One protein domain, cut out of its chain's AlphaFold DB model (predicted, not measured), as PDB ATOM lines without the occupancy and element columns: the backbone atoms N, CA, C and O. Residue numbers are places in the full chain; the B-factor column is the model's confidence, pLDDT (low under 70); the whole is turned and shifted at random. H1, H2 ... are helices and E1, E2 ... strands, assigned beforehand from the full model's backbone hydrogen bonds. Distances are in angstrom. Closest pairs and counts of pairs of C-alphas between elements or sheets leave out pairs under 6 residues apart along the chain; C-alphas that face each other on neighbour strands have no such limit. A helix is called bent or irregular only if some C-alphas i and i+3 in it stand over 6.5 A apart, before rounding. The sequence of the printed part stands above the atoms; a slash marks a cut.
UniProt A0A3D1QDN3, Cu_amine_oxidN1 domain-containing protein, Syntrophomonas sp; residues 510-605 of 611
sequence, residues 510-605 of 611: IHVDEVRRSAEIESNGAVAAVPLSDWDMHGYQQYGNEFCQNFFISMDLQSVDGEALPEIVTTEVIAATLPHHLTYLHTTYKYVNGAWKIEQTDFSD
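What this domain is: This is residues 510 to 605 of the 611 residues of the protein "Cu_amine_oxidN1 domain-containing protein" of Syntrophomonas sp (UniProt A0A3D1QDN3). A long, strongly twisted sheet of four strands, E4 to E7, makes most of a rod, and a small sheet of three strands, E1 to E3, is partly face to face with it as a loose sandwich. The single helix, H1, is over E1 and E2 at one end of the rod, and the E4 to E5 link reaches the other end. The printed part has 96 residues, with the named elements in the order E1, E2, E3, H1, E4, E5, E6, E7, and the class is mostly strand. Both sheets are antiparallel, ordered E1 - E2 - E3 and E4 - E5 - E6 - E7. The whole is loose, with a radius of gyration of the C-alphas of 15.8 A and spans of 50 by 21 by 20 A.

How they stand to each other: E1, residues 510 to 513, E2, residues 518 to 523, and E3, residues 526 to 531, form a meander, each strand the antiparallel neighbour of the one before. N 511 and O 520 of the hairpin E1 and E2 are 2.8 A apart, and N 521 and O 528 of the hairpin E2 and E3 are 2.8 A apart, both within hydrogen-bond range. H1, residues 534 to 547, is on this sheet in two layers, a helix on one face of a sheet, at a height over the sheet of 10.5 A. On the local plane it runs slantwise to the strands, at 40 degrees to E1, and its closest C-alpha to E1 is that of Asn 545, 6.6 A from that of Ile 510. H1 is irregular, with C-alphas 542 and 545 9.4 A apart, and has 7 of 10 O i to N i+4 pairs within hydrogen-bond range. E4, residues 549 to 558, E5, residues 567 to 575, E6, residues 582 to 592, and E7, residues 595 to 604, form a second meander. Across the neighbour strands E4 and E5, N 551 and O 573 are 2.8 A apart, across E5 and E6, N 570 and O 587 are 2.9 A apart, and across E6 and E7, N 586 and O 602 are 2.8 A apart, each pair within hydrogen-bond range. The two sheets form a sandwich, two sheets face to face, with the facing parts 10.1 A centre to centre and their best planes 23 degrees apart. The closest C-alphas of E3 and E7 are those of Ala 526 and Asp 602, 5.8 A apart. H1 is not on the sheet E4 E5 E6 E7.

Where its parts are: C-alpha 510, where E1 begins, is at (-14.221, -25.461, 15.703). E1 is 10.0 A from first to last C-alpha, E2 16.6 A, E3 17.1 A and H1 12.8 A. E4 is 26.3 A long and bends by 52 degrees at residue 553; E5 is 25.6 A. E6, the longest strand by residues, is 31.4 A. E7 is 26.5 A, bends by 50 degrees at residue 599 and ends with C-alpha 604 at (-30.398, -24.927, 15.708).

The domain as a whole: The two C-alphas farthest apart are those of Asp 534 and Gly 562, at 50.5 A. The printed part has no cut and no long link. The mean pLDDT of the printed part is 78.6; residue 551, residues 553 to 554, residues 556 to 566 and residues 575 to 581 are under 70.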
ATOM      1  N   ILE A 510     -13.950 -24.244  14.944       88.88
ATOM      2  CA  ILE A 510     -14.221 -25.461  15.703       88.88
ATOM      3  C   ILE A 510     -13.131 -25.698  16.746       88.88
ATOM      4  O   ILE A 510     -11.934 -25.577  16.460       88.88
ATOM      5  N   HIS A 511     -13.556 -26.051  17.955       91.00
ATOM      6  CA  HIS A 511     -12.701 -26.439  19.066       91.00
ATOM      7  C   HIS A 511     -13.101 -27.825  19.580       91.00
ATOM      8  O   HIS A 511     -14.207 -28.015  20.077       91.00
ATOM      9  N   VAL A 512     -12.200 -28.802  19.463       90.50
ATOM     10  CA  VAL A 512     -12.464 -30.192  19.865       90.50
ATOM     11  C   VAL A 512     -11.910 -30.470  21.262       90.50
ATOM     12  O   VAL A 512     -10.711 -30.334  21.505       90.50
ATOM     13  N   ASP A 513     -12.778 -30.931  22.164       91.00
ATOM     14  CA  ASP A 513     -12.401 -31.519  23.450       91.00
ATOM     15  C   ASP A 513     -12.330 -33.045  23.295       91.00
ATOM     16  O   ASP A 513     -13.336 -33.757  23.383       91.00
ATOM     17  N   GLU A 514     -11.120 -33.564  23.066       89.44
ATOM     18  CA  GLU A 514     -10.887 -35.002  22.879       89.44
ATOM     19  C   GLU A 514     -11.269 -35.839  24.112       89.44
ATOM     20  O   GLU A 514     -11.611 -37.015  23.986       89.44
ATOM     21  N   VAL A 515     -11.221 -35.249  25.314       89.62
ATOM     22  CA  VAL A 515     -11.514 -35.952  26.573       89.62
ATOM     23  C   VAL A 515     -13.018 -36.085  26.769       89.62
ATOM     24  O   VAL A 515     -13.499 -37.147  27.167       89.62
ATOM     25  N   ARG A 516     -13.767 -35.012  26.498       88.88
ATOM     26  CA  ARG A 516     -15.235 -35.005  26.585       88.88
ATOM     27  C   ARG A 516     -15.918 -35.552  25.340       88.88
ATOM     28  O   ARG A 516     -17.113 -35.827  25.406       88.88
ATOM     29  N   ARG A 517     -15.164 -35.761  24.258       89.38
ATOM     30  CA  ARG A 517     -15.664 -36.209  22.954       89.38
ATOM     31  C   ARG A 517     -16.753 -35.281  22.427       89.38
ATOM     32  O   ARG A 517     -17.854 -35.715  22.095       89.38
ATOM     33  N   SER A 518     -16.445 -33.994  22.385       89.62
ATOM     34  CA  SER A 518     -17.350 -32.955  21.902       89.62
ATOM     35  C   SER A 518     -16.590 -31.911  21.097       89.62
ATOM     36  O   SER A 518     -15.413 -31.665  21.362       89.62
ATOM     37  N   ALA A 519     -17.273 -31.274  20.154       88.94
ATOM     38  CA  ALA A 519     -16.787 -30.093  19.460       88.94
ATOM     39  C   ALA A 519     -17.658 -28.885  19.809       88.94
ATOM     40  O   ALA A 519     -18.883 -28.978  19.789       88.94
ATOM     41  N   GLU A 520     -17.018 -27.760  20.099       91.06
ATOM     42  CA  GLU A 520     -17.655 -26.447  20.143       91.06
ATOM     43  C   GLU A 520     -17.448 -25.764  18.793       91.06
ATOM     44  O   GLU A 520     -16.322 -25.663  18.304       91.06
ATOM     45  N   ILE A 521     -18.542 -25.333  18.181       89.44
ATOM     46  CA  ILE A 521     -18.583 -24.660  16.890       89.44
ATOM     47  C   ILE A 521     -18.997 -23.220  17.150       89.44
ATOM     48  O   ILE A 521     -20.055 -22.987  17.730       89.44
ATOM     49  N   GLU A 522     -18.173 -22.263  16.736       90.50
ATOM     50  CA  GLU A 522     -18.419 -20.836  16.940       90.50
ATOM     51  C   GLU A 522     -18.477 -20.096  15.603       90.50
ATOM     52  O   GLU A 522     -17.557 -20.203  14.786       90.50
ATOM     53  N   SER A 523     -19.523 -19.298  15.399       89.19
ATOM     54  CA  SER A 523     -19.651 -18.364  14.278       89.19
ATOM     55  C   SER A 523     -20.233 -17.051  14.785       89.19
ATOM     56  O   SER A 523     -21.215 -17.068  15.515       89.19
ATOM     57  N   ASN A 524     -19.582 -15.926  14.469       89.19
ATOM     58  CA  ASN A 524     -19.988 -14.565  14.858       89.19
ATOM     59  C   ASN A 524     -20.509 -14.423  16.316       89.19
ATOM     60  O   ASN A 524     -21.445 -13.678  16.598       89.19
ATOM     61  N   GLY A 525     -19.879 -15.130  17.264       86.50
ATOM     62  CA  GLY A 525     -20.218 -15.112  18.693       86.50
ATOM     63  C   GLY A 525     -21.333 -16.075  19.130       86.50
ATOM     64  O   GLY A 525     -21.529 -16.243  20.334       86.50
ATOM     65  N   ALA A 526     -22.032 -16.728  18.199       88.50
ATOM     66  CA  ALA A 526     -22.911 -17.858  18.491       88.50
ATOM     67  C   ALA A 526     -22.089 -19.139  18.654       88.50
ATOM     68  O   ALA A 526     -21.117 -19.342  17.926       88.50
ATOM     69  N   VAL A 527     -22.483 -20.003  19.593       90.19
ATOM     70  CA  VAL A 527     -21.764 -21.244  19.919       90.19
ATOM     71  C   VAL A 527     -22.734 -22.419  19.979       90.19
ATOM     72  O   VAL A 527     -23.742 -22.351  20.680       90.19
ATOM     73  N   ALA A 528     -22.389 -23.517  19.310       88.94
ATOM     74  CA  ALA A 528     -23.058 -24.809  19.430       88.94
ATOM     75  C   ALA A 528     -22.081 -25.887  19.898       88.94
ATOM     76  O   ALA A 528     -20.942 -25.944  19.443       88.94
ATOM     77  N   ALA A 529     -22.532 -26.768  20.789       88.06
ATOM     78  CA  ALA A 529     -21.755 -27.920  21.230       88.06
ATOM     79  C   ALA A 529     -22.357 -29.200  20.649       88.06
ATOM     80  O   ALA A 529     -23.507 -29.529  20.937       88.06
ATOM     81  N   VAL A 530     -21.569 -29.942  19.870       86.19
ATOM     82  CA  VAL A 530     -21.984 -31.211  19.267       86.19
ATOM     83  C   VAL A 530     -21.180 -32.377  19.856       86.19
ATOM     84  O   VAL A 530     -19.958 -32.273  20.012       86.19
ATOM     85  N   PRO A 531     -21.824 -33.497  20.225       86.12
ATOM     86  CA  PRO A 531     -21.107 -34.700  20.633       86.12
ATOM     87  C   PRO A 531     -20.422 -35.364  19.427       86.12
ATOM     88  O   PRO A 531     -20.955 -35.347  18.320       86.12
ATOM     89  N   LEU A 532     -19.253 -35.971  19.655       85.88
ATOM     90  CA  LEU A 532     -18.436 -36.624  18.626       85.88
ATOM     91  C   LEU A 532     -18.408 -38.150  18.800       85.88
ATOM     92  O   LEU A 532     -18.025 -38.684  19.851       85.88
ATOM     93  N   SER A 533     -18.758 -38.862  17.731       83.75
ATOM     94  CA  SER A 533     -18.690 -40.318  17.609       83.75
ATOM     95  C   SER A 533     -17.247 -40.841  17.507       83.75
ATOM     96  O   SER A 533     -16.280 -40.078  17.481       83.75
ATOM     97  N   ASP A 534     -17.055 -42.167  17.472       83.00
ATOM     98  CA  ASP A 534     -15.728 -42.761  17.209       83.00
ATOM     99  C   ASP A 534     -15.216 -42.415  15.805       83.00
ATOM    100  O   ASP A 534     -14.019 -42.193  15.625       83.00
ATOM    101  N   TRP A 535     -16.124 -42.319  14.832       80.06
ATOM    102  CA  TRP A 535     -15.797 -41.940  13.461       80.06
ATOM    103  C   TRP A 535     -15.397 -40.474  13.358       80.06
ATOM    104  O   TRP A 535     -14.392 -40.175  12.719       80.06
ATOM    105  N   ASP A 536     -16.111 -39.584  14.048       83.06
ATOM    106  CA  ASP A 536     -15.834 -38.144  14.022       83.06
ATOM    107  C   ASP A 536     -14.475 -37.857  14.677       83.06
ATOM    108  O   ASP A 536     -13.662 -37.099  14.153       83.06
ATOM    109  N   MET A 537     -14.173 -38.546  15.785       84.88
ATOM    110  CA  MET A 537     -12.864 -38.469  16.436       84.88
ATOM    111  C   MET A 537     -11.735 -38.981  15.535       84.88
ATOM    112  O   MET A 537     -10.654 -38.393  15.518       84.88
ATOM    113  N   HIS A 538     -11.967 -40.057  14.776       83.19
ATOM    114  CA  HIS A 538     -10.994 -40.548  13.801       83.19
ATOM    115  C   HIS A 538     -10.791 -39.553  12.651       83.19
ATOM    116  O   HIS A 538      -9.653 -39.278  12.272       83.19
ATOM    117  N   GLY A 539     -11.882 -38.970  12.147       81.31
ATOM    118  CA  GLY A 539     -11.857 -37.912  11.142       81.31
ATOM    119  C   GLY A 539     -11.039 -36.711  11.611       81.31
ATOM    120  O   GLY A 539     -10.117 -36.299  10.913       81.31
ATOM    121  N   TYR A 540     -11.289 -36.217  12.825       86.31
ATOM    122  CA  TYR A 540     -10.517 -35.127  13.421       86.31
ATOM    123  C   TYR A 540      -9.025 -35.464  13.562       86.31
ATOM    124  O   TYR A 540      -8.167 -34.660  13.209       86.31
ATOM    125  N   GLN A 541      -8.677 -36.674  14.014       85.94
ATOM    126  CA  GLN A 541      -7.273 -37.102  14.110       85.94
ATOM    127  C   GLN A 541      -6.570 -37.167  12.748       85.94
ATOM    128  O   GLN A 541      -5.357 -36.966  12.669       85.94
ATOM    129  N   GLN A 542      -7.315 -37.478  11.686       85.12
ATOM    130  CA  GLN A 542      -6.779 -37.621  10.339       85.12
ATOM    131  C   GLN A 542      -6.695 -36.286   9.585       85.12
ATOM    132  O   GLN A 542      -5.709 -36.051   8.885       85.12
ATOM    133  N   TYR A 543      -7.709 -35.429   9.722       82.38
ATOM    134  CA  TYR A 543      -7.900 -34.226   8.903       82.38
ATOM    135  C   TYR A 543      -7.833 -32.915   9.707       82.38
ATOM    136  O   TYR A 543      -7.951 -31.830   9.141       82.38
ATOM    137  N   GLY A 544      -7.625 -32.976  11.025       85.38
ATOM    138  CA  GLY A 544      -7.714 -31.801  11.890       85.38
ATOM    139  C   GLY A 544      -9.098 -31.166  11.783       85.38
ATOM    140  O   GLY A 544     -10.090 -31.874  11.653       85.38
ATOM    141  N   ASN A 545      -9.170 -29.835  11.779       81.94
ATOM    142  CA  ASN A 545     -10.437 -29.100  11.687       81.94
ATOM    143  C   ASN A 545     -11.189 -29.306  10.357       81.94
ATOM    144  O   ASN A 545     -12.387 -29.047  10.314       81.94
ATOM    145  N   GLU A 546     -10.532 -29.805   9.302       79.12
ATOM    146  CA  GLU A 546     -11.158 -30.051   7.991       79.12
ATOM    147  C   GLU A 546     -12.105 -31.263   7.981       79.12
ATOM    148  O   GLU A 546     -12.812 -31.488   6.999       79.12
ATOM    149  N   PHE A 547     -12.148 -32.044   9.071       79.81
ATOM    150  CA  PHE A 547     -13.151 -33.099   9.242       79.81
ATOM    151  C   PHE A 547     -14.579 -32.538   9.287       79.81
ATOM    152  O   PHE A 547     -15.516 -33.207   8.861       79.81
ATOM    153  N   CYS A 548     -14.722 -31.294   9.759       77.38
ATOM    154  CA  CYS A 548     -15.988 -30.598   9.837       77.38
ATOM    155  C   CYS A 548     -16.180 -29.715   8.604       77.38
ATOM    156  O   CYS A 548     -15.343 -28.864   8.298       77.38
ATOM    157  N   GLN A 549     -17.287 -29.920   7.896       73.81
ATOM    158  CA  GLN A 549     -17.621 -29.201   6.670       73.81
ATOM    159  C   GLN A 549     -18.974 -28.514   6.821       73.81
ATOM    160  O   GLN A 549     -19.863 -29.024   7.508       73.81
ATOM    161  N   ASN A 550     -19.125 -27.364   6.168       75.00
ATOM    162  CA  ASN A 550     -20.411 -26.707   6.007       75.00
ATOM    163  C   ASN A 550     -20.965 -26.919   4.595       75.00
ATOM    164  O   ASN A 550     -20.227 -26.944   3.611       75.00
ATOM    165  N   PHE A 551     -22.284 -27.017   4.507       69.75
ATOM    166  CA  PHE A 551     -23.021 -27.128   3.259       69.75
ATOM    167  C   PHE A 551     -24.115 -26.072   3.248       69.75
ATOM    168  O   PHE A 551     -24.946 -26.023   4.150       69.75
ATOM    169  N   PHE A 552     -24.111 -25.216   2.235       70.12
ATOM    170  CA  PHE A 552     -25.160 -24.223   2.043       70.12
ATOM    171  C   PHE A 552     -26.450 -24.914   1.582       70.12
ATOM    172  O   PHE A 552     -26.397 -25.655   0.600       70.12
ATOM    173  N   ILE A 553     -27.583 -24.688   2.257       63.69
ATOM    174  CA  ILE A 553     -28.844 -25.385   1.935       63.69
ATOM    175  C   ILE A 553     -30.013 -24.465   1.575       63.69
ATOM    176  O   ILE A 553     -30.818 -24.857   0.736       63.69
ATOM    177  N   SER A 554     -30.108 -23.251   2.130       68.94
ATOM    178  CA  SER A 554     -31.178 -22.305   1.768       68.94
ATOM    179  C   SER A 554     -30.748 -20.839   1.862       68.94
ATOM    180  O   SER A 554     -29.818 -20.496   2.598       68.94
ATOM    181  N   MET A 555     -31.442 -19.979   1.109       73.06
ATOM    182  CA  MET A 555     -31.388 -18.521   1.221       73.06
ATOM    183  C   MET A 555     -32.806 -17.955   1.134       73.06
ATOM    184  O   MET A 555     -33.501 -18.211   0.154       73.06
ATOM    185  N   ASP A 556     -33.182 -17.141   2.115       68.81
ATOM    186  CA  ASP A 556     -34.530 -16.606   2.305       68.81
ATOM    187  C   ASP A 556     -34.479 -15.075   2.495       68.81
ATOM    188  O   ASP A 556     -33.493 -14.537   3.008       68.81
ATOM    189  N   LEU A 557     -35.532 -14.350   2.089       67.62
ATOM    190  CA  LEU A 557     -35.650 -12.899   2.311       67.62
ATOM    191  C   LEU A 557     -36.541 -12.600   3.522       67.62
ATOM    192  O   LEU A 557     -37.689 -13.034   3.578       67.62
ATOM    193  N   GLN A 558     -36.052 -11.775   4.443       65.88
ATOM    194  CA  GLN A 558     -36.817 -11.221   5.556       65.88
ATOM    195  C   GLN A 558     -37.085  -9.733   5.325       65.88
ATOM    196  O   GLN A 558     -36.179  -8.914   5.171       65.88
ATOM    197  N   SER A 559     -38.368  -9.383   5.278       59.62
ATOM    198  CA  SER A 559     -38.813  -7.998   5.112       59.62
ATOM    199  C   SER A 559     -38.624  -7.227   6.418       59.62
ATOM    200  O   SER A 559     -39.083  -7.683   7.463       59.62
ATOM    201  N   VAL A 560     -38.002  -6.048   6.352       59.25
ATOM    202  CA  VAL A 560     -37.815  -5.166   7.512       59.25
ATOM    203  C   VAL A 560     -38.481  -3.826   7.241       59.25
ATOM    204  O   VAL A 560     -38.124  -3.120   6.297       59.25
ATOM    205  N   ASP A 561     -39.451  -3.468   8.079       52.25
ATOM    206  CA  ASP A 561     -40.211  -2.228   7.938       52.25
ATOM    207  C   ASP A 561     -39.290  -0.997   7.885       52.25
ATOM    208  O   ASP A 561     -38.568  -0.683   8.834       52.25
ATOM    209  N   GLY A 562     -39.366  -0.254   6.778       55.25
ATOM    210  CA  GLY A 562     -38.644   1.005   6.584       55.25
ATOM    211  C   GLY A 562     -37.210   0.877   6.059       55.25
ATOM    212  O   GLY A 562     -36.559   1.908   5.881       55.25
ATOM    213  N   GLU A 563     -36.726  -0.335   5.781       60.72
ATOM    214  CA  GLU A 563     -35.436  -0.568   5.124       60.72
ATOM    215  C   GLU A 563     -35.596  -0.686   3.602       60.72
ATOM    216  O   GLU A 563     -36.627  -1.112   3.088       60.72
ATOM    217  N   ALA A 564     -34.573  -0.258   2.858       58.44
ATOM    218  CA  ALA A 564     -34.615  -0.225   1.393       58.44
ATOM    219  C   ALA A 564     -34.290  -1.571   0.725       58.44
ATOM    220  O   ALA A 564     -34.417  -1.668  -0.490       58.44
ATOM    221  N   LEU A 565     -33.814  -2.555   1.492       67.44
ATOM    222  CA  LEU A 565     -33.497  -3.912   1.052       67.44
ATOM    223  C   LEU A 565     -33.896  -4.897   2.159       67.44
ATOM    224  O   LEU A 565     -33.739  -4.554   3.337       67.44
ATOM    225  N   PRO A 566     -34.356  -6.108   1.806       66.50
ATOM    226  CA  PRO A 566     -34.622  -7.157   2.782       66.50
ATOM    227  C   PRO A 566     -33.332  -7.609   3.484       66.50
ATOM    228  O   PRO A 566     -32.237  -7.565   2.911       66.50
ATOM    229  N   GLU A 567     -33.470  -8.082   4.719       76.50
ATOM    230  CA  GLU A 567     -32.448  -8.922   5.338       76.50
ATOM    231  C   GLU A 567     -32.427 -10.270   4.608       76.50
ATOM    232  O   GLU A 567     -33.469 -10.802   4.229       76.50
ATOM    233  N   ILE A 568     -31.238 -10.816   4.367       77.56
ATOM    234  CA  ILE A 568     -31.093 -12.152   3.783       77.56
ATOM    235  C   ILE A 568     -30.749 -13.110   4.901       77.56
ATOM    236  O   ILE A 568     -29.745 -12.916   5.581       77.56
ATOM    237  N   VAL A 569     -31.530 -14.171   5.048       74.75
ATOM    238  CA  VAL A 569     -31.186 -15.270   5.943       74.75
ATOM    239  C   VAL A 569     -30.665 -16.427   5.118       74.75
ATOM    240  O   VAL A 569     -31.337 -16.905   4.212       74.75
ATOM    241  N   THR A 570     -29.456 -16.881   5.421       76.38
ATOM    242  CA  THR A 570     -28.926 -18.129   4.875       76.38
ATOM    243  C   THR A 570     -29.024 -19.224   5.916       76.38
ATOM    244  O   THR A 570     -28.865 -18.964   7.111       76.38
ATOM    245  N   THR A 571     -29.247 -20.454   5.462       72.12
ATOM    246  CA  THR A 571     -29.114 -21.639   6.307       72.12
ATOM    247  C   THR A 571     -28.020 -22.538   5.753       72.12
ATOM    248  O   THR A 571     -28.064 -22.970   4.596       72.12
ATOM    249  N   GLU A 572     -27.043 -22.851   6.600       75.12
ATOM    250  CA  GLU A 572     -25.956 -23.776   6.312       75.12
ATOM    251  C   GLU A 572     -25.972 -24.957   7.287       75.12
ATOM    252  O   GLU A 572     -26.092 -24.791   8.497       75.12
ATOM    253  N   VAL A 573     -25.814 -26.176   6.779       74.06
ATOM    254  CA  VAL A 573     -25.609 -27.370   7.607       74.06
ATOM    255  C   VAL A 573     -24.141 -27.456   7.971       74.06
ATOM    256  O   VAL A 573     -23.306 -27.521   7.074       74.06
ATOM    257  N   ILE A 574     -23.818 -27.535   9.258       74.25
ATOM    258  CA  ILE A 574     -22.469 -27.852   9.727       74.25
ATOM    259  C   ILE A 574     -22.442 -29.302  10.208       74.25
ATOM    260  O   ILE A 574     -23.185 -29.695  11.112       74.25
ATOM    261  N   ALA A 575     -21.579 -30.109   9.591       65.31
ATOM    262  CA  ALA A 575     -21.438 -31.531   9.880       65.31
ATOM    263  C   ALA A 575     -20.001 -31.857  10.291       65.31
ATOM    264  O   ALA A 575     -19.061 -31.558   9.557       65.31
ATOM    265  N   ALA A 576     -19.830 -32.502  11.448       55.16
ATOM    266  CA  ALA A 576     -18.530 -32.990  11.919       55.16
ATOM    267  C   ALA A 576     -18.099 -34.296  11.217       55.16
ATOM    268  O   ALA A 576     -16.911 -34.549  11.098       55.16
ATOM    269  N   THR A 577     -19.061 -35.076  10.711       56.06
ATOM    270  CA  THR A 577     -18.949 -36.104   9.658       56.06
ATOM    271  C   THR A 577     -20.364 -36.629   9.393       56.06
ATOM    272  O   THR A 577     -21.114 -36.903  10.335       56.06
ATOM    273  N   LEU A 578     -20.785 -36.748   8.130       51.91
ATOM    274  CA  LEU A 578     -22.106 -37.313   7.820       51.91
ATOM    275  C   LEU A 578     -22.163 -38.784   8.286       51.91
ATOM    276  O   LEU A 578     -21.227 -39.524   7.975       51.91
ATOM    277  N   PRO A 579     -23.231 -39.257   8.967       50.03
ATOM    278  CA  PRO A 579     -24.508 -38.591   9.268       50.03
ATOM    279  C   PRO A 579     -24.820 -38.457  10.781       50.03
ATOM    280  O   PRO A 579     -25.986 -38.516  11.162       50.03
ATOM    281  N   HIS A 580     -23.827 -38.392  11.679       58.44
ATOM    282  CA  HIS A 580     -24.082 -38.666  13.107       58.44
ATOM    283  C   HIS A 580     -24.664 -37.498  13.917       58.44
ATOM    284  O   HIS A 580     -25.656 -37.706  14.614       58.44
ATOM    285  N   HIS A 581     -24.118 -36.286  13.807       67.88
ATOM    286  CA  HIS A 581     -24.675 -35.093  14.455       67.88
ATOM    287  C   HIS A 581     -24.578 -33.886  13.517       67.88
ATOM    288  O   HIS A 581     -23.497 -33.562  13.027       67.88
ATOM    289  N   LEU A 582     -25.726 -33.254  13.257       73.12
ATOM    290  CA  LEU A 582     -25.871 -32.067  12.415       73.12
ATOM    291  C   LEU A 582     -26.309 -30.894  13.289       73.12
ATOM    292  O   LEU A 582     -27.160 -31.068  14.158       73.12
ATOM    293  N   THR A 583     -25.763 -29.713  13.023       79.56
ATOM    294  CA  THR A 583     -26.320 -28.446  13.505       79.56
ATOM    295  C   THR A 583     -26.495 -27.507  12.320       79.56
ATOM    296  O   THR A 583     -25.736 -27.580  11.350       79.56
ATOM    297  N   TYR A 584     -27.514 -26.661  12.368       81.31
ATOM    298  CA  TYR A 584     -27.820 -25.705  11.314       81.31
ATOM    299  C   TYR A 584     -27.398 -24.320  11.789       81.31
ATOM    300  O   TYR A 584     -27.818 -23.875  12.854       81.31
ATOM    301  N   LEU A 585     -26.537 -23.670  11.014       82.94
ATOM    302  CA  LEU A 585     -26.153 -22.281  11.197       82.94
ATOM    303  C   LEU A 585     -27.112 -21.419  10.377       82.94
ATOM    304  O   LEU A 585     -27.158 -21.530   9.155       82.94
ATOM    305  N   HIS A 586     -27.877 -20.576  11.059       84.00
ATOM    306  CA  HIS A 586     -28.665 -19.522  10.439       84.00
ATOM    307  C   HIS A 586     -27.879 -18.223  10.509       84.00
ATOM    308  O   HIS A 586     -27.449 -17.830  11.595       84.00
ATOM    309  N   THR A 587     -27.723 -17.545   9.377       84.38
ATOM    310  CA  THR A 587     -26.993 -16.278   9.312       84.38
ATOM    311  C   THR A 587     -27.860 -15.202   8.691       84.38
ATOM    312  O   THR A 587     -28.238 -15.301   7.527       84.38
ATOM    313  N   THR A 588     -28.145 -14.155   9.462       85.50
ATOM    314  CA  THR A 588     -28.857 -12.969   8.990       85.50
ATOM    315  C   THR A 588     -27.851 -11.946   8.483       85.50
ATOM    316  O   THR A 588     -26.975 -11.477   9.217       85.50
ATOM    317  N   TYR A 589     -27.988 -11.589   7.214       86.69
ATOM    318  CA  TYR A 589     -27.198 -10.588   6.526       86.69
ATOM    319  C   TYR A 589     -28.019  -9.331   6.274       86.69
ATOM    320  O   TYR A 589     -29.117  -9.383   5.721       86.69
ATOM    321  N   LYS A 590     -27.413  -8.180   6.558       84.56
ATOM    322  CA  LYS A 590     -27.970  -6.868   6.245       84.56
ATOM    323  C   LYS A 590     -27.115  -6.142   5.221       84.56
ATOM    324  O   LYS A 590     -25.884  -6.101   5.331       84.56
ATOM    325  N   TYR A 591     -27.756  -5.538   4.226       81.25
ATOM    326  CA  TYR A 591     -27.055  -4.749   3.220       81.25
ATOM    327  C   TYR A 591     -26.814  -3.324   3.720       81.25
ATOM    328  O   TYR A 591     -27.734  -2.517   3.833       81.25
ATOM    329  N   VAL A 592     -25.558  -2.983   4.014       78.06
ATOM    330  CA  VAL A 592     -25.190  -1.683   4.590       78.06
ATOM    331  C   VAL A 592     -24.067  -1.048   3.781       78.06
ATOM    332  O   VAL A 592     -22.952  -1.564   3.730       78.06
ATOM    333  N   ASN A 593     -24.329   0.135   3.215       79.25
ATOM    334  CA  ASN A 593     -23.361   0.929   2.445       79.25
ATOM    335  C   ASN A 593     -22.727   0.174   1.260       79.25
ATOM    336  O   ASN A 593     -21.528   0.309   1.013       79.25
ATOM    337  N   GLY A 594     -23.521  -0.608   0.525       77.56
ATOM    338  CA  GLY A 594     -23.054  -1.306  -0.676       77.56
ATOM    339  C   GLY A 594     -22.411  -2.672  -0.423       77.56
ATOM    340  O   GLY A 594     -21.791  -3.215  -1.332       77.56
ATOM    341  N   ALA A 595     -22.512  -3.214   0.795       83.00
ATOM    342  CA  ALA A 595     -21.958  -4.518   1.146       83.00
ATOM    343  C   ALA A 595     -22.861  -5.269   2.131       83.00
ATOM    344  O   ALA A 595     -23.424  -4.665   3.047       83.00
ATOM    345  N   TRP A 596     -22.936  -6.591   1.974       86.44
ATOM    346  CA  TRP A 596     -23.568  -7.480   2.946       86.44
ATOM    347  C   TRP A 596     -22.718  -7.591   4.209       86.44
ATOM    348  O   TRP A 596     -21.496  -7.753   4.143       86.44
ATOM    349  N   LYS A 597     -23.366  -7.502   5.367       86.62
ATOM    350  CA  LYS A 597     -22.738  -7.684   6.676       86.62
ATOM    351  C   LYS A 597     -23.538  -8.678   7.490       86.62
ATOM    352  O   LYS A 597     -24.759  -8.606   7.488       86.62
ATOM    353  N   ILE A 598     -22.835  -9.543   8.211       87.94
ATOM    354  CA  ILE A 598     -23.457 -10.419   9.200       87.94
ATOM    355  C   ILE A 598     -23.996  -9.535  10.328       87.94
ATOM    356  O   ILE A 598     -23.239  -8.782  10.945       87.94
ATOM    357  N   GLU A 599     -25.299  -9.614  10.560       87.25
ATOM    358  CA  GLU A 599     -25.983  -8.967  11.677       87.25
ATOM    359  C   GLU A 599     -26.069  -9.913  12.871       87.25
ATOM    360  O   GLU A 599     -25.655  -9.554  13.975       87.25
ATOM    361  N   GLN A 600     -26.517 -11.145  12.628       87.31
ATOM    362  CA  GLN A 600     -26.645 -12.183  13.643       87.31
ATOM    363  C   GLN A 600     -26.392 -13.565  13.040       87.31
ATOM    364  O   GLN A 600     -26.617 -13.801  11.854       87.31
ATOM    365  N   THR A 601     -25.927 -14.473  13.888       89.75
ATOM    366  CA  THR A 601     -25.860 -15.909  13.626       89.75
ATOM    367  C   THR A 601     -26.532 -16.647  14.769       89.75
ATOM    368  O   THR A 601     -26.376 -16.235  15.920       89.75
ATOM    369  N   ASP A 602     -27.207 -17.750  14.480       88.44
ATOM    370  CA  ASP A 602     -27.768 -18.644  15.489       88.44
ATOM    371  C   ASP A 602     -27.644 -20.104  15.061       88.44
ATOM    372  O   ASP A 602     -27.640 -20.418  13.871       88.44
ATOM    373  N   PHE A 603     -27.552 -20.996  16.044       85.88
ATOM    374  CA  PHE A 603     -27.506 -22.437  15.813       85.88
ATOM    375  C   PHE A 603     -28.825 -23.102  16.187       85.88
ATOM    376  O   PHE A 603     -29.459 -22.742  17.181       85.88
ATOM    377  N   SER A 604     -29.209 -24.125  15.431       81.12
ATOM    378  CA  SER A 604     -30.398 -24.927  15.708       81.12
ATOM    379  C   SER A 604     -30.174 -26.417  15.410       81.12
ATOM    380  O   SER A 604     -29.258 -26.810  14.682       81.12
ATOM    381  N   ASP A 605     -31.029 -27.261  15.994       71.62
ATOM    382  CA  ASP A 605     -31.050 -28.717  15.760       71.62
ATOM    383  C   ASP A 605     -32.019 -29.116  14.627       71.62
ATOM    384  O   ASP A 605     -32.235 -30.302  14.367       71.62
TER     385      ASP A 605